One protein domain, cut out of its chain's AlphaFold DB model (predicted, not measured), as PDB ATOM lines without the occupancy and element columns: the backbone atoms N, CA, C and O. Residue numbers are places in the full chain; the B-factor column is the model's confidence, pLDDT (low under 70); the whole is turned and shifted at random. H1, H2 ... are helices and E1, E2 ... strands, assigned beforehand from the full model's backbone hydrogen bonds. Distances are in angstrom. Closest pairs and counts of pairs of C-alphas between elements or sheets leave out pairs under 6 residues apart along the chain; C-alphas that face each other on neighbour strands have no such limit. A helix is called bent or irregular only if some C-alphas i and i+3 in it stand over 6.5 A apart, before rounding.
ATOM      1  N   VAL A   3      38.702 -46.982 -28.688       88.50
ATOM      2  CA  VAL A   3      39.119 -45.584 -28.728       88.50
ATOM      3  C   VAL A   3      40.259 -45.359 -27.753       88.50
ATOM      4  O   VAL A   3      40.232 -45.856 -26.634       88.50
ATOM      5  N   VAL A   4      41.260 -44.588 -28.160       88.25
ATOM      6  CA  VAL A   4      42.331 -44.165 -27.256       88.25
ATOM      7  C   VAL A   4      41.982 -42.804 -26.689       88.25
ATOM      8  O   VAL A   4      41.763 -41.842 -27.430       88.25
ATOM      9  N   VAL A   5      41.932 -42.728 -25.369       87.88
ATOM     10  CA  VAL A   5      41.601 -41.521 -24.623       87.88
ATOM     11  C   VAL A   5      42.858 -41.023 -23.929       87.88
ATOM     12  O   VAL A   5      43.490 -41.754 -23.174       87.88
ATOM     13  N   SER A   6      43.220 -39.769 -24.187       87.12
ATOM     14  CA  SER A   6      44.301 -39.071 -23.497       87.12
ATOM     15  C   SER A   6      43.712 -38.215 -22.387       87.12
ATOM     16  O   SER A   6      42.824 -37.390 -22.637       87.12
ATOM     17  N   VAL A   7      44.221 -38.396 -21.175       85.81
ATOM     18  CA  VAL A   7      43.727 -37.737 -19.967       85.81
ATOM     19  C   VAL A   7      44.855 -36.978 -19.302       85.81
ATOM     20  O   VAL A   7      45.926 -37.529 -19.065       85.81
ATOM     21  N   SER A   8      44.606 -35.702 -19.026       85.94
ATOM     22  CA  SER A   8      45.567 -34.825 -18.367       85.94
ATOM     23  C   SER A   8      45.732 -35.170 -16.887       85.94
ATOM     24  O   SER A   8      44.878 -35.817 -16.284       85.94
ATOM     25  N   GLU A   9      46.776 -34.629 -16.262       84.69
ATOM     26  CA  GLU A   9      47.047 -34.724 -14.813       84.69
ATOM     27  C   GLU A   9      45.896 -34.205 -13.929       84.69
ATOM     28  O   GLU A   9      45.828 -34.486 -12.736       84.69
ATOM     29  N   GLN A  10      44.967 -33.446 -14.511       83.31
ATOM     30  CA  GLN A  10      43.782 -32.907 -13.839       83.31
ATOM     31  C   GLN A  10      42.573 -33.852 -13.932       83.31
ATOM     32  O   GLN A  10      41.493 -33.510 -13.455       83.31
ATOM     33  N   GLY A  11      42.715 -35.010 -14.587       78.44
ATOM     34  CA  GLY A  11      41.621 -35.954 -14.825       78.44
ATOM     35  C   GLY A  11      40.666 -35.523 -15.934       78.44
ATOM     36  O   GLY A  11      39.535 -35.993 -15.979       78.44
ATOM     37  N   ARG A  12      41.085 -34.615 -16.826       84.31
ATOM     38  CA  ARG A  12      40.258 -34.159 -17.952       84.31
ATOM     39  C   ARG A  12      40.655 -34.864 -19.237       84.31
ATOM     40  O   ARG A  12      41.836 -35.032 -19.523       84.31
ATOM     41  N   VAL A  13      39.659 -35.212 -20.048       85.12
ATOM     42  CA  VAL A  13      39.880 -35.758 -21.391       85.12
ATOM     43  C   VAL A  13      40.441 -34.667 -22.299       85.12
ATOM     44  O   VAL A  13      39.713 -33.774 -22.738       85.12
ATOM     45  N   SER A  14      41.734 -34.753 -22.604       85.00
ATOM     46  CA  SER A  14      42.410 -33.838 -23.527       85.00
ATOM     47  C   SER A  14      42.158 -34.227 -24.980       85.00
ATOM     48  O   SER A  14      41.956 -33.364 -25.836       85.00
ATOM     49  N   ARG A  15      42.159 -35.532 -25.281       85.62
ATOM     50  CA  ARG A  15      42.053 -36.023 -26.660       85.62
ATOM     51  C   ARG A  15      41.390 -37.391 -26.727       85.62
ATOM     52  O   ARG A  15      41.555 -38.202 -25.828       85.62
ATOM     53  N   ILE A  16      40.673 -37.645 -27.821       87.12
ATOM     54  CA  ILE A  16      40.143 -38.969 -28.159       87.12
ATOM     55  C   ILE A  16      40.576 -39.298 -29.588       87.12
ATOM     56  O   ILE A  16      40.476 -38.458 -30.488       87.12
ATOM     57  N   ARG A  17      41.099 -40.503 -29.781       87.31
ATOM     58  CA  ARG A  17      41.485 -41.076 -31.070       87.31
ATOM     59  C   ARG A  17      40.606 -42.290 -31.328       87.31
ATOM     60  O   ARG A  17      40.544 -43.192 -30.502       87.31
ATOM     61  N   TYR A  18      39.929 -42.299 -32.465       85.75
ATOM     62  CA  TYR A  18      38.977 -43.344 -32.824       85.75
ATOM     63  C   TYR A  18      39.646 -44.352 -33.761       85.75
ATOM     64  O   TYR A  18      40.393 -43.937 -34.648       85.75
ATOM     65  N   ALA A  19      39.389 -45.651 -33.565       81.81
ATOM     66  CA  ALA A  19      39.873 -46.689 -34.485       81.81
ATOM     67  C   ALA A  19      39.210 -46.566 -35.860       81.81
ATOM     68  O   ALA A  19      39.825 -46.820 -36.889       81.81
ATOM     69  N   GLU A  20      37.952 -46.134 -35.858       79.56
ATOM     70  CA  GLU A  20      37.094 -46.053 -37.029       79.56
ATOM     71  C   GLU A  20      36.609 -44.615 -37.229       79.56
ATOM     72  O   GLU A  20      36.505 -43.823 -36.283       79.56
ATOM     73  N   LYS A  21      36.285 -44.260 -38.476       80.00
ATOM     74  CA  LYS A  21      35.748 -42.938 -38.803       80.00
ATOM     75  C   LYS A  21      34.312 -42.820 -38.286       80.00
ATOM     76  O   LYS A  21      33.378 -43.320 -38.902       80.00
ATOM     77  N   LEU A  22      34.142 -42.127 -37.162       81.56
ATOM     78  CA  LEU A  22      32.835 -41.838 -36.576       81.56
ATOM     79  C   LEU A  22      32.230 -40.530 -37.121       81.56
ATOM     80  O   LEU A  22      32.958 -39.551 -37.289       81.56
ATOM     81  N   PRO A  23      30.900 -40.456 -37.304       86.19
ATOM     82  CA  PRO A  23      30.184 -39.198 -37.515       86.19
ATOM     83  C   PRO A  23      30.389 -38.214 -36.356       86.19
ATOM     84  O   PRO A  23      30.440 -38.628 -35.195       86.19
ATOM     85  N   ASP A  24      30.412 -36.907 -36.635       85.44
ATOM     86  CA  ASP A  24      30.641 -35.861 -35.624       85.44
ATOM     87  C   ASP A  24      29.658 -35.917 -34.444       85.44
ATOM     88  O   ASP A  24      30.041 -35.698 -33.293       85.44
ATOM     89  N   SER A  25      28.392 -36.256 -34.704       83.38
ATOM     90  CA  SER A  25      27.371 -36.405 -33.660       83.38
ATOM     91  C   SER A  25      27.713 -37.528 -32.676       83.38
ATOM     92  O   SER A  25      27.609 -37.339 -31.464       83.38
ATOM     93  N   LEU A  26      28.192 -38.674 -33.177       84.19
ATOM     94  CA  LEU A  26      28.613 -39.798 -32.336       84.19
ATOM     95  C   LEU A  26      29.925 -39.497 -31.610       84.19
ATOM     96  O   LEU A  26      30.063 -39.863 -30.445       84.19
ATOM     97  N   GLN A  27      30.853 -38.773 -32.242       87.38
ATOM     98  CA  GLN A  27      32.077 -38.311 -31.580       87.38
ATOM     99  C   GLN A  27      31.770 -37.402 -30.381       87.38
ATOM    100  O   GLN A  27      32.345 -37.575 -29.304       87.38
ATOM    101  N   LYS A  28      30.835 -36.453 -30.531       86.94
ATOM    102  CA  LYS A  28      30.402 -35.565 -29.436       86.94
ATOM    103  C   LYS A  28      29.717 -36.335 -28.308       86.94
ATOM    104  O   LYS A  28      30.020 -36.087 -27.136       86.94
ATOM    105  N   LEU A  29      28.833 -37.275 -28.650       86.75
ATOM    106  CA  LEU A  29      28.172 -38.144 -27.677       86.75
ATOM    107  C   LEU A  29      29.202 -38.971 -26.902       86.75
ATOM    108  O   LEU A  29      29.226 -38.917 -25.674       86.75
ATOM    109  N   LEU A  30      30.109 -39.651 -27.608       86.38
ATOM    110  CA  LEU A  30      31.137 -40.482 -26.991       86.38
ATOM    111  C   LEU A  30      32.064 -39.660 -26.096       86.38
ATOM    112  O   LEU A  30      32.320 -40.049 -24.959       86.38
ATOM    113  N   LYS A  31      32.514 -38.490 -26.566       86.88
ATOM    114  CA  LYS A  31      33.334 -37.573 -25.765       86.88
ATOM    115  C   LYS A  31      32.633 -37.177 -24.472       86.88
ATOM    116  O   LYS A  31      33.266 -37.176 -23.420       86.88
ATOM    117  N   THR A  32      31.345 -36.854 -24.541       85.62
ATOM    118  CA  THR A  32      30.556 -36.467 -23.365       85.62
ATOM    119  C   THR A  32      30.412 -37.632 -22.392       85.62
ATOM    120  O   THR A  32      30.607 -37.450 -21.194       85.62
ATOM    121  N   THR A  33      30.130 -38.833 -22.899       85.75
ATOM    122  CA  THR A  33      30.013 -40.048 -22.087       85.75
ATOM    123  C   THR A  33      31.331 -40.396 -21.397       85.75
ATOM    124  O   THR A  33      31.367 -40.516 -20.176       85.75
ATOM    125  N   ILE A  34      32.437 -40.451 -22.143       85.12
ATOM    126  CA  ILE A  34      33.766 -40.748 -21.591       85.12
ATOM    127  C   ILE A  34      34.201 -39.673 -20.591       85.12
ATOM    128  O   ILE A  34      34.724 -40.001 -19.533       85.12
ATOM    129  N   SER A  35      33.941 -38.392 -20.871       83.75
ATOM    130  CA  SER A  35      34.286 -37.309 -19.935       83.75
ATOM    131  C   SER A  35      33.536 -37.416 -18.604       83.75
ATOM    132  O   SER A  35      34.037 -36.935 -17.596       83.75
ATOM    133  N   LYS A  36      32.350 -38.042 -18.585       82.12
ATOM    134  CA  LYS A  36      31.618 -38.347 -17.345       82.12
ATOM    135  C   LYS A  36      32.161 -39.588 -16.636       82.12
ATOM    136  O   LYS A  36      32.091 -39.668 -15.416       82.12
ATOM    137  N   TRP A  37      32.670 -40.557 -17.392       79.38
ATOM    138  CA  TRP A  37      33.241 -41.794 -16.859       79.38
ATOM    139  C   TRP A  37      34.620 -41.600 -16.236       79.38
ATOM    140  O   TRP A  37      34.948 -42.236 -15.236       79.38
ATOM    141  N   ILE A  38      35.424 -40.713 -16.813       78.44
ATOM    142  CA  ILE A  38      36.763 -40.410 -16.321       78.44
ATOM    143  C   ILE A  38      36.643 -39.392 -15.194       78.44
ATOM    144  O   ILE A  38      36.533 -38.191 -15.414       78.44
ATOM    145  N   THR A  39      36.640 -39.904 -13.966       68.38
ATOM    146  CA  THR A  39      36.496 -39.100 -12.745       68.38
ATOM    147  C   THR A  39      37.827 -38.795 -12.060       68.38
ATOM    148  O   THR A  39      37.886 -37.886 -11.234       68.38
ATOM    149  N   LYS A  40      38.902 -39.531 -12.384       73.31
ATOM    150  CA  LYS A  40      40.259 -39.296 -11.862       73.31
ATOM    151  C   LYS A  40      41.315 -39.581 -12.936       73.31
ATOM    152  O   LYS A  40      41.089 -40.459 -13.772       73.31
ATOM    153  N   PRO A  41      42.450 -38.861 -12.916       76.81
ATOM    154  CA  PRO A  41      43.608 -39.178 -13.746       76.81
ATOM    155  C   PRO A  41      44.285 -40.468 -13.274       76.81
ATOM    156  O   PRO A  41      44.057 -40.933 -12.154       76.81
ATOM    157  N   ALA A  42      45.165 -41.018 -14.107       76.88
ATOM    158  CA  ALA A  42      46.011 -42.123 -13.691       76.88
ATOM    159  C   ALA A  42      47.068 -41.668 -12.677       76.88
ATOM    160  O   ALA A  42      47.536 -40.521 -12.698       76.88
ATOM    161  N   VAL A  43      47.467 -42.595 -11.808       75.56
ATOM    162  CA  VAL A  43      48.460 -42.344 -10.763       75.56
ATOM    163  C   VAL A  43      49.729 -43.132 -11.062       75.56
ATOM    164  O   VAL A  43      49.687 -44.337 -11.320       75.56
ATOM    165  N   LYS A  44      50.879 -42.455 -11.004       77.00
ATOM    166  CA  LYS A  44      52.205 -43.077 -11.079       77.00
ATOM    167  C   LYS A  44      53.058 -42.556  -9.931       77.00
ATOM    168  O   LYS A  44      53.195 -41.348  -9.763       77.00
ATOM    169  N   ASN A  45      53.610 -43.460  -9.122       78.25
ATOM    170  CA  ASN A  45      54.420 -43.120  -7.942       78.25
ATOM    171  C   ASN A  45      53.730 -42.108  -6.996       78.25
ATOM    172  O   ASN A  45      54.366 -41.183  -6.496       78.25
ATOM    173  N   GLY A  46      52.413 -42.240  -6.799       78.94
ATOM    174  CA  GLY A  46      51.623 -41.352  -5.934       78.94
ATOM    175  C   GLY A  46      51.320 -39.964  -6.513       78.94
ATOM    176  O   GLY A  46      50.774 -39.124  -5.803       78.94
ATOM    177  N   ARG A  47      51.651 -39.701  -7.786       82.62
ATOM    178  CA  ARG A  47      51.346 -38.435  -8.471       82.62
ATOM    179  C   ARG A  47      50.383 -38.656  -9.628       82.62
ATOM    180  O   ARG A  47      50.474 -39.665 -10.327       82.62
ATOM    181  N   HIS A  48      49.475 -37.704  -9.829       83.62
ATOM    182  CA  HIS A  48      48.645 -37.663 -11.029       83.62
ATOM    183  C   HIS A  48      49.531 -37.371 -12.233       83.62
ATOM    184  O   HIS A  48      50.326 -36.435 -12.187       83.62
ATOM    185  N   VAL A  49      49.399 -38.176 -13.281       82.56
ATOM    186  CA  VAL A  49      50.200 -38.044 -14.502       82.56
ATOM    187  C   VAL A  49      49.303 -38.018 -15.729       82.56
ATOM    188  O   VAL A  49      48.226 -38.625 -15.747       82.56
ATOM    189  N   GLU A  50      49.758 -37.336 -16.780       83.38
ATOM    190  CA  GLU A  50      49.139 -37.477 -18.091       83.38
ATOM    191  C   GLU A  50      49.265 -38.936 -18.533       83.38
ATOM    192  O   GLU A  50      50.310 -39.579 -18.382       83.38
ATOM    193  N   SER A  51      48.165 -39.481 -19.032       82.19
ATOM    194  CA  SER A  51      48.068 -40.897 -19.342       82.19
ATOM    195  C   SER A  51      47.141 -41.147 -20.514       82.19
ATOM    196  O   SER A  51      46.270 -40.342 -20.853       82.19
ATOM    197  N   GLN A  52      47.357 -42.290 -21.150       85.94
ATOM    198  CA  GLN A  52      46.548 -42.759 -22.257       85.94
ATOM    199  C   GLN A  52      45.913 -44.086 -21.857       85.94
ATOM    200  O   GLN A  52      46.526 -44.899 -21.163       85.94
ATOM    201  N   VAL A  53      44.670 -44.288 -22.272       84.00
ATOM    202  CA  VAL A  53      43.919 -45.513 -22.014       84.00
ATOM    203  C   VAL A  53      43.187 -45.919 -23.283       84.00
ATOM    204  O   VAL A  53      42.524 -45.099 -23.923       84.00
ATOM    205  N   LEU A  54      43.324 -47.185 -23.659       85.81
ATOM    206  CA  LEU A  54      42.512 -47.795 -24.696       85.81
ATOM    207  C   LEU A  54      41.194 -48.196 -24.048       85.81
ATOM    208  O   LEU A  54      41.174 -49.033 -23.153       85.81
ATOM    209  N   MET A  55      40.091 -47.601 -24.475       85.94
ATOM    210  CA  MET A  55      38.756 -47.964 -24.016       85.94
ATOM    211  C   MET A  55      38.007 -48.671 -25.134       85.94
ATOM    212  O   MET A  55      37.832 -48.128 -26.227       85.94
ATOM    213  N   THR A  56      37.510 -49.863 -24.834       85.69
ATOM    214  CA  THR A  56      36.549 -50.566 -25.671       85.69
ATOM    215  C   THR A  56      35.148 -50.210 -25.204       85.69
ATOM    216  O   THR A  56      34.777 -50.414 -24.045       85.69
ATOM    217  N   VAL A  57      34.364 -49.676 -26.130       86.00
ATOM    218  CA  VAL A  57      32.974 -49.280 -25.921       86.00
ATOM    219  C   VAL A  57      32.073 -49.948 -26.947       86.00
ATOM    220  O   VAL A  57      32.492 -50.268 -28.070       86.00
ATOM    221  N   GLN A  58      30.814 -50.124 -26.575       85.25
ATOM    222  CA  GLN A  58      29.781 -50.637 -27.461       85.25
ATOM    223  C   GLN A  58      28.685 -49.586 -27.625       85.25
ATOM    224  O   GLN A  58      28.221 -48.988 -26.658       85.25
ATOM    225  N   LEU A  59      28.323 -49.312 -28.878       85.50
ATOM    226  CA  LEU A  59      27.222 -48.418 -29.209       85.50
ATOM    227  C   LEU A  59      25.927 -49.221 -29.167       85.50
ATOM    228  O   LEU A  59      25.764 -50.180 -29.919       85.50
ATOM    229  N   HIS A  60      25.003 -48.790 -28.325       83.38
ATOM    230  CA  HIS A  60      23.638 -49.277 -28.301       83.38
ATOM    231  C   HIS A  60      22.735 -48.227 -28.931       83.38
ATOM    232  O   HIS A  60      22.921 -47.026 -28.734       83.38
ATOM    233  N   THR A  61      21.780 -48.688 -29.728       81.69
ATOM    234  CA  THR A  61      20.720 -47.848 -30.283       81.69
ATOM    235  C   THR A  61      19.406 -48.504 -29.922       81.69
ATOM    236  O   THR A  61      19.084 -49.564 -30.455       81.69
ATOM    237  N   GLU A  62      18.674 -47.887 -29.009       77.00
ATOM    238  CA  GLU A  62      17.373 -48.369 -28.570       77.00
ATOM    239  C   GLU A  62      16.270 -47.438 -29.086       77.00
ATOM    240  O   GLU A  62      16.478 -46.223 -29.206       77.00
ATOM    241  N   PRO A  63      15.094 -47.982 -29.435       74.50
ATOM    242  CA  PRO A  63      13.913 -47.162 -29.639       74.50
ATOM    243  C   PRO A  63      13.525 -46.522 -28.300       74.50
ATOM    244  O   PRO A  63      13.254 -47.210 -27.319       74.50
ATOM    245  N   ALA A  64      13.528 -45.196 -28.255       72.69
ATOM    246  CA  ALA A  64      13.051 -44.426 -27.123       72.69
ATOM    247  C   ALA A  64      11.517 -44.418 -27.094       72.69
ATOM    248  O   ALA A  64      10.847 -44.539 -28.123       72.69
ATOM    249  N   ALA A  65      10.959 -44.266 -25.891       66.44
ATOM    250  CA  ALA A  65       9.517 -44.313 -25.638       66.44
ATOM    251  C   ALA A  65       8.714 -43.217 -26.370       66.44
ATOM    252  O   ALA A  65       7.504 -43.342 -26.527       66.44
ATOM    253  N   ASP A  66       9.380 -42.159 -26.834       69.50
ATOM    254  CA  ASP A  66       8.812 -41.067 -27.632       69.50
ATOM    255  C   ASP A  66       8.882 -41.319 -29.154       69.50
ATOM    256  O   ASP A  66       8.529 -40.448 -29.948       69.50
ATOM    257  N   GLY A  67       9.349 -42.500 -29.577       64.44
ATOM    258  CA  GLY A  67       9.563 -42.849 -30.981       64.44
ATOM    259  C   GLY A  67      10.884 -42.335 -31.564       64.44
ATOM    260  O   GLY A  67      11.170 -42.603 -32.735       64.44
ATOM    261  N   GLN A  68      11.716 -41.633 -30.787       71.44
ATOM    262  CA  GLN A  68      13.075 -41.281 -31.201       71.44
ATOM    263  C   GLN A  68      14.018 -42.476 -31.032       71.44
ATOM    264  O   GLN A  68      13.725 -43.437 -30.333       71.44
ATOM    265  N   LYS A  69      15.179 -42.458 -31.690       70.31
ATOM    266  CA  LYS A  69      16.231 -43.456 -31.443       70.31
ATOM    267  C   LYS A  69      17.208 -42.888 -30.428       70.31
ATOM    268  O   LYS A  69      17.889 -41.906 -30.726       70.31
ATOM    269  N   GLN A  70      17.304 -43.507 -29.257       78.31
ATOM    270  CA  GLN A  70      18.306 -43.148 -28.265       78.31
ATOM    271  C   GLN A  70      19.570 -43.966 -28.511       78.31
ATOM    272  O   GLN A  70      19.561 -45.193 -28.484       78.31
ATOM    273  N   ALA A  71      20.673 -43.266 -28.756       82.00
ATOM    274  CA  ALA A  71      21.992 -43.865 -28.840       82.00
ATOM    275  C   ALA A  71      22.742 -43.638 -27.525       82.00
ATOM    276  O   ALA A  71      22.778 -42.518 -27.012       82.00
ATOM    277  N   TYR A  72      23.373 -44.679 -26.993       82.81
ATOM    278  CA  TYR A  72      24.251 -44.571 -25.830       82.81
ATOM    279  C   TYR A  72      25.435 -45.522 -25.960       82.81
ATOM    280  O   TYR A  72      25.390 -46.525 -26.668       82.81
ATOM    281  N   PHE A  73      26.522 -45.179 -25.277       85.50
ATOM    282  CA  PHE A  73      27.711 -46.015 -25.229       85.50
ATOM    283  C   PHE A  73      27.761 -46.748 -23.898       85.50
ATOM    284  O   PHE A  73      27.592 -46.129 -22.847       85.50
ATOM    285  N   SER A  74      28.015 -48.048 -23.953       82.88
ATOM    286  CA  SER A  74      28.321 -48.884 -22.798       82.88
ATOM    287  C   SER A  74      29.821 -49.172 -22.748       82.88
ATOM    288  O   SER A  74      30.518 -49.190 -23.769       82.88
ATOM    289  N   TYR A  75      30.333 -49.323 -21.532       82.38
ATOM    290  CA  TYR A  75      31.718 -49.699 -21.306       82.38
ATOM    291  C   TYR A  75      31.861 -51.215 -21.417       82.38
ATOM    292  O   TYR A  75      31.091 -51.948 -20.800       82.38
ATOM    293  N   VAL A  76      32.862 -51.667 -22.174       83.50
ATOM    294  CA  VAL A  76      33.190 -53.091 -22.307       83.50
ATOM    295  C   VAL A  76      34.471 -53.401 -21.543       83.50
ATOM    296  O   VAL A  76      34.490 -54.270 -20.675       83.50
ATOM    297  N   SER A  77      35.551 -52.685 -21.854       79.44
ATOM    298  CA  SER A  77      36.854 -52.886 -21.223       79.44
ATOM    299  C   SER A  77      37.737 -51.651 -21.368       79.44
ATOM    300  O   SER A  77      37.504 -50.791 -22.219       79.44
ATOM    301  N   SER A  78      38.768 -51.556 -20.535       79.94
ATOM    302  CA  SER A  78      39.832 -50.570 -20.676       79.94
ATOM    303  C   SER A  78      41.178 -51.225 -20.455       79.94
ATOM    304  O   SER A  78      41.335 -52.009 -19.519       79.94
ATOM    305  N   GLU A  79      42.152 -50.827 -21.255       78.25
ATOM    306  CA  GLU A  79      43.537 -51.235 -21.132       78.25
ATOM    307  C   GLU A  79      44.411 -49.990 -20.969       78.25
ATOM    308  O   GLU A  79      44.347 -49.042 -21.759       78.25
ATOM    309  N   ALA A  80      45.204 -49.965 -19.899       74.56
ATOM    310  CA  ALA A  80      46.106 -48.857 -19.638       74.56
ATOM    311  C   ALA A  80      47.232 -48.860 -20.680       74.56
ATOM    312  O   ALA A  80      47.894 -49.873 -20.899       74.56
ATOM    313  N   MET A  81      47.455 -47.716 -21.324       75.19
ATOM    314  CA  MET A  81      48.489 -47.584 -22.343       75.19
ATOM    315  C   MET A  81      49.737 -46.926 -21.773       75.19
ATOM    316  O   MET A  81      49.694 -46.151 -20.811       75.19
ATOM    317  N   ARG A  82      50.871 -47.187 -22.424       72.25
ATOM    318  CA  ARG A  82      52.085 -46.410 -22.180       72.25
ATOM    319  C   ARG A  82      51.851 -44.973 -22.641       72.25
ATOM    320  O   ARG A  82      51.249 -44.743 -23.690       72.25
ATOM    321  N   ASN A  83      52.353 -44.004 -21.879       71.00
ATOM    322  CA  ASN A  83      52.270 -42.602 -22.272       71.00
ATOM    323  C   ASN A  83      53.342 -42.271 -23.327       71.00
ATOM    324  O   ASN A  83      54.356 -41.652 -23.025       71.00
ATOM    325  N   THR A  84      53.131 -42.744 -24.555       73.62
ATOM    326  CA  THR A  84      53.976 -42.478 -25.727       73.62
ATOM    327  C   THR A  84      53.109 -42.006 -26.891       73.62
ATOM    328  O   THR A  84      51.903 -42.263 -26.926       73.62
ATOM    329  N   SER A  85      53.701 -41.285 -27.837       72.94
ATOM    330  CA  SER A  85      53.073 -40.922 -29.112       72.94
ATOM    331  C   SER A  85      53.298 -41.961 -30.212       72.94
ATOM    332  O   SER A  85      52.652 -41.885 -31.255       72.94
ATOM    333  N   ASP A  86      54.199 -42.925 -29.998       80.94
ATOM    334  CA  ASP A  86      54.614 -43.898 -31.008       80.94
ATOM    335  C   ASP A  86      53.728 -45.146 -31.018       80.94
ATOM    336  O   ASP A  86      54.178 -46.270 -30.779       80.94
ATOM    337  N   TRP A  87      52.449 -44.952 -31.314       84.19
ATOM    338  CA  TRP A  87      51.507 -46.043 -31.514       84.19
ATOM    339  C   TRP A  87      50.515 -45.739 -32.633       84.19
ATOM    340  O   TRP A  87      50.257 -44.588 -32.996       84.19
ATOM    341  N   LYS A  88      49.937 -46.803 -33.182       83.25
ATOM    342  CA  LYS A  88      48.852 -46.763 -34.159       83.25
ATOM    343  C   LYS A  88      47.699 -47.614 -33.660       83.25
ATOM    344  O   LYS A  88      47.913 -48.684 -33.104       83.25
ATOM    345  N   LEU A  89      46.484 -47.126 -33.868       82.81
ATOM    346  CA  LEU A  89      45.270 -47.886 -33.608       82.81
ATOM    347  C   LEU A  89      44.888 -48.595 -34.908       82.81
ATOM    348  O   LEU A  89      44.578 -47.929 -35.895       82.81
ATOM    349  N   VAL A  90      44.991 -49.921 -34.919       81.38
ATOM    350  CA  VAL A  90      44.762 -50.784 -36.087       81.38
ATOM    351  C   VAL A  90      43.747 -51.840 -35.672       81.38
ATOM    352  O   VAL A  90      43.987 -52.547 -34.700       81.38
ATOM    353  N   ASP A  91      42.592 -51.889 -36.337       79.62
ATOM    354  CA  ASP A  91      41.507 -52.841 -36.033       79.62
ATOM    355  C   ASP A  91      41.085 -52.859 -34.548       79.62
ATOM    356  O   ASP A  91      40.752 -53.883 -33.963       79.62
ATOM    357  N   GLY A  92      41.121 -51.688 -33.906       75.00
ATOM    358  CA  GLY A  92      40.794 -51.528 -32.489       75.00
ATOM    359  C   GLY A  92      41.892 -51.968 -31.517       75.00
ATOM    360  O   GLY A  92      41.683 -51.925 -30.308       75.00
ATOM    361  N   HIS A  93      43.061 -52.354 -32.024       79.81
ATOM    362  CA  HIS A  93      44.221 -52.759 -31.242       79.81
ATOM    363  C   HIS A  93      45.307 -51.682 -31.308       79.81
ATOM    364  O   HIS A  93      45.534 -51.057 -32.348       79.81
ATOM    365  N   VAL A  94      45.997 -51.453 -30.191       81.69
ATOM    366  CA  VAL A  94      47.122 -50.513 -30.134       81.69
ATOM    367  C   VAL A  94      48.397 -51.244 -30.528       81.69
ATOM    368  O   VAL A  94      48.849 -52.152 -29.838       81.69
ATOM    369  N   ILE A  95      49.007 -50.804 -31.624       81.75
ATOM    370  CA  ILE A  95      50.303 -51.281 -32.096       81.75
ATOM    371  C   ILE A  95      51.336 -50.195 -31.825       81.75
ATOM    372  O   ILE A  95      51.283 -49.120 -32.419       81.75
ATOM    373  N   TYR A  96      52.289 -50.464 -30.941       80.69
ATOM    374  CA  TYR A  96      53.403 -49.555 -30.681       80.69
ATOM    375  C   TYR A  96      54.418 -49.641 -31.829       80.69
ATOM    376  O   TYR A  96      54.861 -50.726 -32.200       80.69
ATOM    377  N   THR A  97      54.775 -48.501 -32.418       73.56
ATOM    378  CA  THR A  97      55.600 -48.424 -33.640       73.56
ATOM    379  C   THR A  97      56.951 -47.730 -33.432       73.56
ATOM    380  O   THR A  97      57.684 -47.515 -34.396       73.56
ATOM    381  N   GLY A  98      57.284 -47.350 -32.194       65.25
ATOM    382  CA  GLY A  98      58.486 -46.578 -31.855       65.25
ATOM    383  C   GLY A  98      59.742 -47.419 -31.628       65.25
ATOM    384  O   GLY A  98      59.678 -48.603 -31.308       65.25
ATOM    385  N   LYS A  99      60.916 -46.783 -31.729       56.06
ATOM    386  CA  LYS A  99      62.230 -47.417 -31.478       56.06
ATOM    387  C   LYS A  99      62.383 -47.886 -30.017       56.06
ATOM    388  O   LYS A  99      63.120 -48.834 -29.754       56.06
ATOM    389  N   GLU A 100      61.654 -47.260 -29.090       53.22
ATOM    390  CA  GLU A 100      61.516 -47.684 -27.687       53.22
ATOM    391  C   GLU A 100      60.825 -49.044 -27.540       53.22
ATOM    392  O   GLU A 100      61.233 -49.824 -26.685       53.22
ATOM    393  N   TYR A 101      59.892 -49.411 -28.430       53.12
ATOM    394  CA  TYR A 101      59.227 -50.723 -28.395       53.12
ATOM    395  C   TYR A 101      60.225 -51.889 -28.498       53.12
ATOM    396  O   TYR A 101      60.031 -52.941 -27.896       53.12
ATOM    397  N   VAL A 102      61.329 -51.687 -29.228       49.47
ATOM    398  CA  VAL A 102      62.378 -52.702 -29.409       49.47
ATOM    399  C   VAL A 102      63.361 -52.732 -28.231       49.47
ATOM    400  O   VAL A 102      63.910 -53.791 -27.929       49.47
ATOM    401  N   ARG A 103      63.577 -51.606 -27.532       47.78
ATOM    402  CA  ARG A 103      64.486 -51.535 -26.369       47.78
ATOM    403  C   ARG A 103      63.805 -51.902 -25.044       47.78
ATOM    404  O   ARG A 103      64.466 -52.427 -24.155       47.78
ATOM    405  N   GLU A 104      62.498 -51.685 -24.917       47.81
ATOM    406  CA  GLU A 104      61.742 -51.779 -23.660       47.81
ATOM    407  C   GLU A 104      60.877 -53.053 -23.529       47.81
ATOM    408  O   GLU A 104      59.721 -53.006 -23.090       47.81
ATOM    409  N   ARG A 105      61.458 -54.230 -23.818       46.16
ATOM    410  CA  ARG A 105      60.990 -55.496 -23.203       46.16
ATOM    411  C   ARG A 105      61.191 -55.519 -21.671       46.16
ATOM    412  O   ARG A 105      60.828 -56.499 -21.033       46.16
TER     413      ARG A 105
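Overview. This is residues 3 to 105 of the 135 residues of an uncharacterized protein of Rhodanobacter sp. TND4FH1 (UniProt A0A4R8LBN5). A long, bent hairpin of E5 and E6 makes the longest axis; on one side of its base the shorter hairpin of E1 and E2 completes a twisted sheet, which curls round the single long helix, H1. Toward the end away from the tip at residues 64 to 68 lie two small hairpins, E3 with E4 and E7 with E8, and the short helix H2 follows near the far end. The printed part has 103 residues with eight named strands and two named helices, along the chain E1 E2 H1 E3 E4 E5 E6 E7 E8 H2, and the class is mixed, helices and strands. The largest sheet has the order E2, E1, E5, E6, all antiparallel. The whole is only just loose, close to compact, with a radius of gyration of the C-alphas of 15.6 A, and is elongated, spanning 56 by 30 by 21 A.

Arrangement. In the largest sheet, E2, residues 13 to 18, and E6, residues 69 to 81, are the edge strands, and E1, residues 3 to 7, and E5, residues 51 to 63, are inner strands. In the hairpin of E5 and E6, N 60 and O 72 are 2.8 A apart, within hydrogen-bond range; E5 bends by 52 degrees at residue 54 and E6 by 56 degrees at residue 77. Between E1 and E5, N 5 and O 53 are 2.8 A apart; in the hairpin of E1 and E2, N 6 and O 15 are 2.8 A apart. H1, residues 24 to 37, is on one face of this sheet, making two layers, a helix and a sheet. Its closest C-alphas to E2 are those of Ser 35 and Val 13, 6.0 A, and to E6 those of Leu 30 and Phe 73, 6.7 A. E3, residues 42 to 44, and E4, residues 47 to 49, form a hairpin, with N 44 and O 47 2.9 A apart, and E4 runs on into E5 at 65 degrees. E7, residues 87 to 90, and E8, residues 93 to 96, form another, with N 88 and O 95 2.8 A apart; the closest C-alphas of E8 and E5 are those of Val 94 and Leu 54, 7.6 A. H2, residues 99 to 103, is not on the largest sheet and is apart from E7. In H1 every O i to N i+4 pair is within hydrogen-bond range; in H2 0 of 1 is, beside 2 of 2 O i to N i+3 pairs.

Along the chain. E5 is 36.2 A long, E6 33.8 A and H1 19.9 A from first to last C-alpha. E1 begins at C-alpha 3 (39.119, -45.584, -28.728), E5 ends at C-alpha 63 (13.913, -47.162, -29.639), and H2 ends at C-alpha 103 (64.486, -51.535, -26.369).

Size, cuts and confidence. The two C-alphas farthest apart are those of Asp 66 and Arg 103, 56.7 A. The printed part has no cut, and each link between named elements is tight. The mean pLDDT of the printed part is 78.8; it is under 70 at residue 39, residues 65 to 67 and residues 98 to 105.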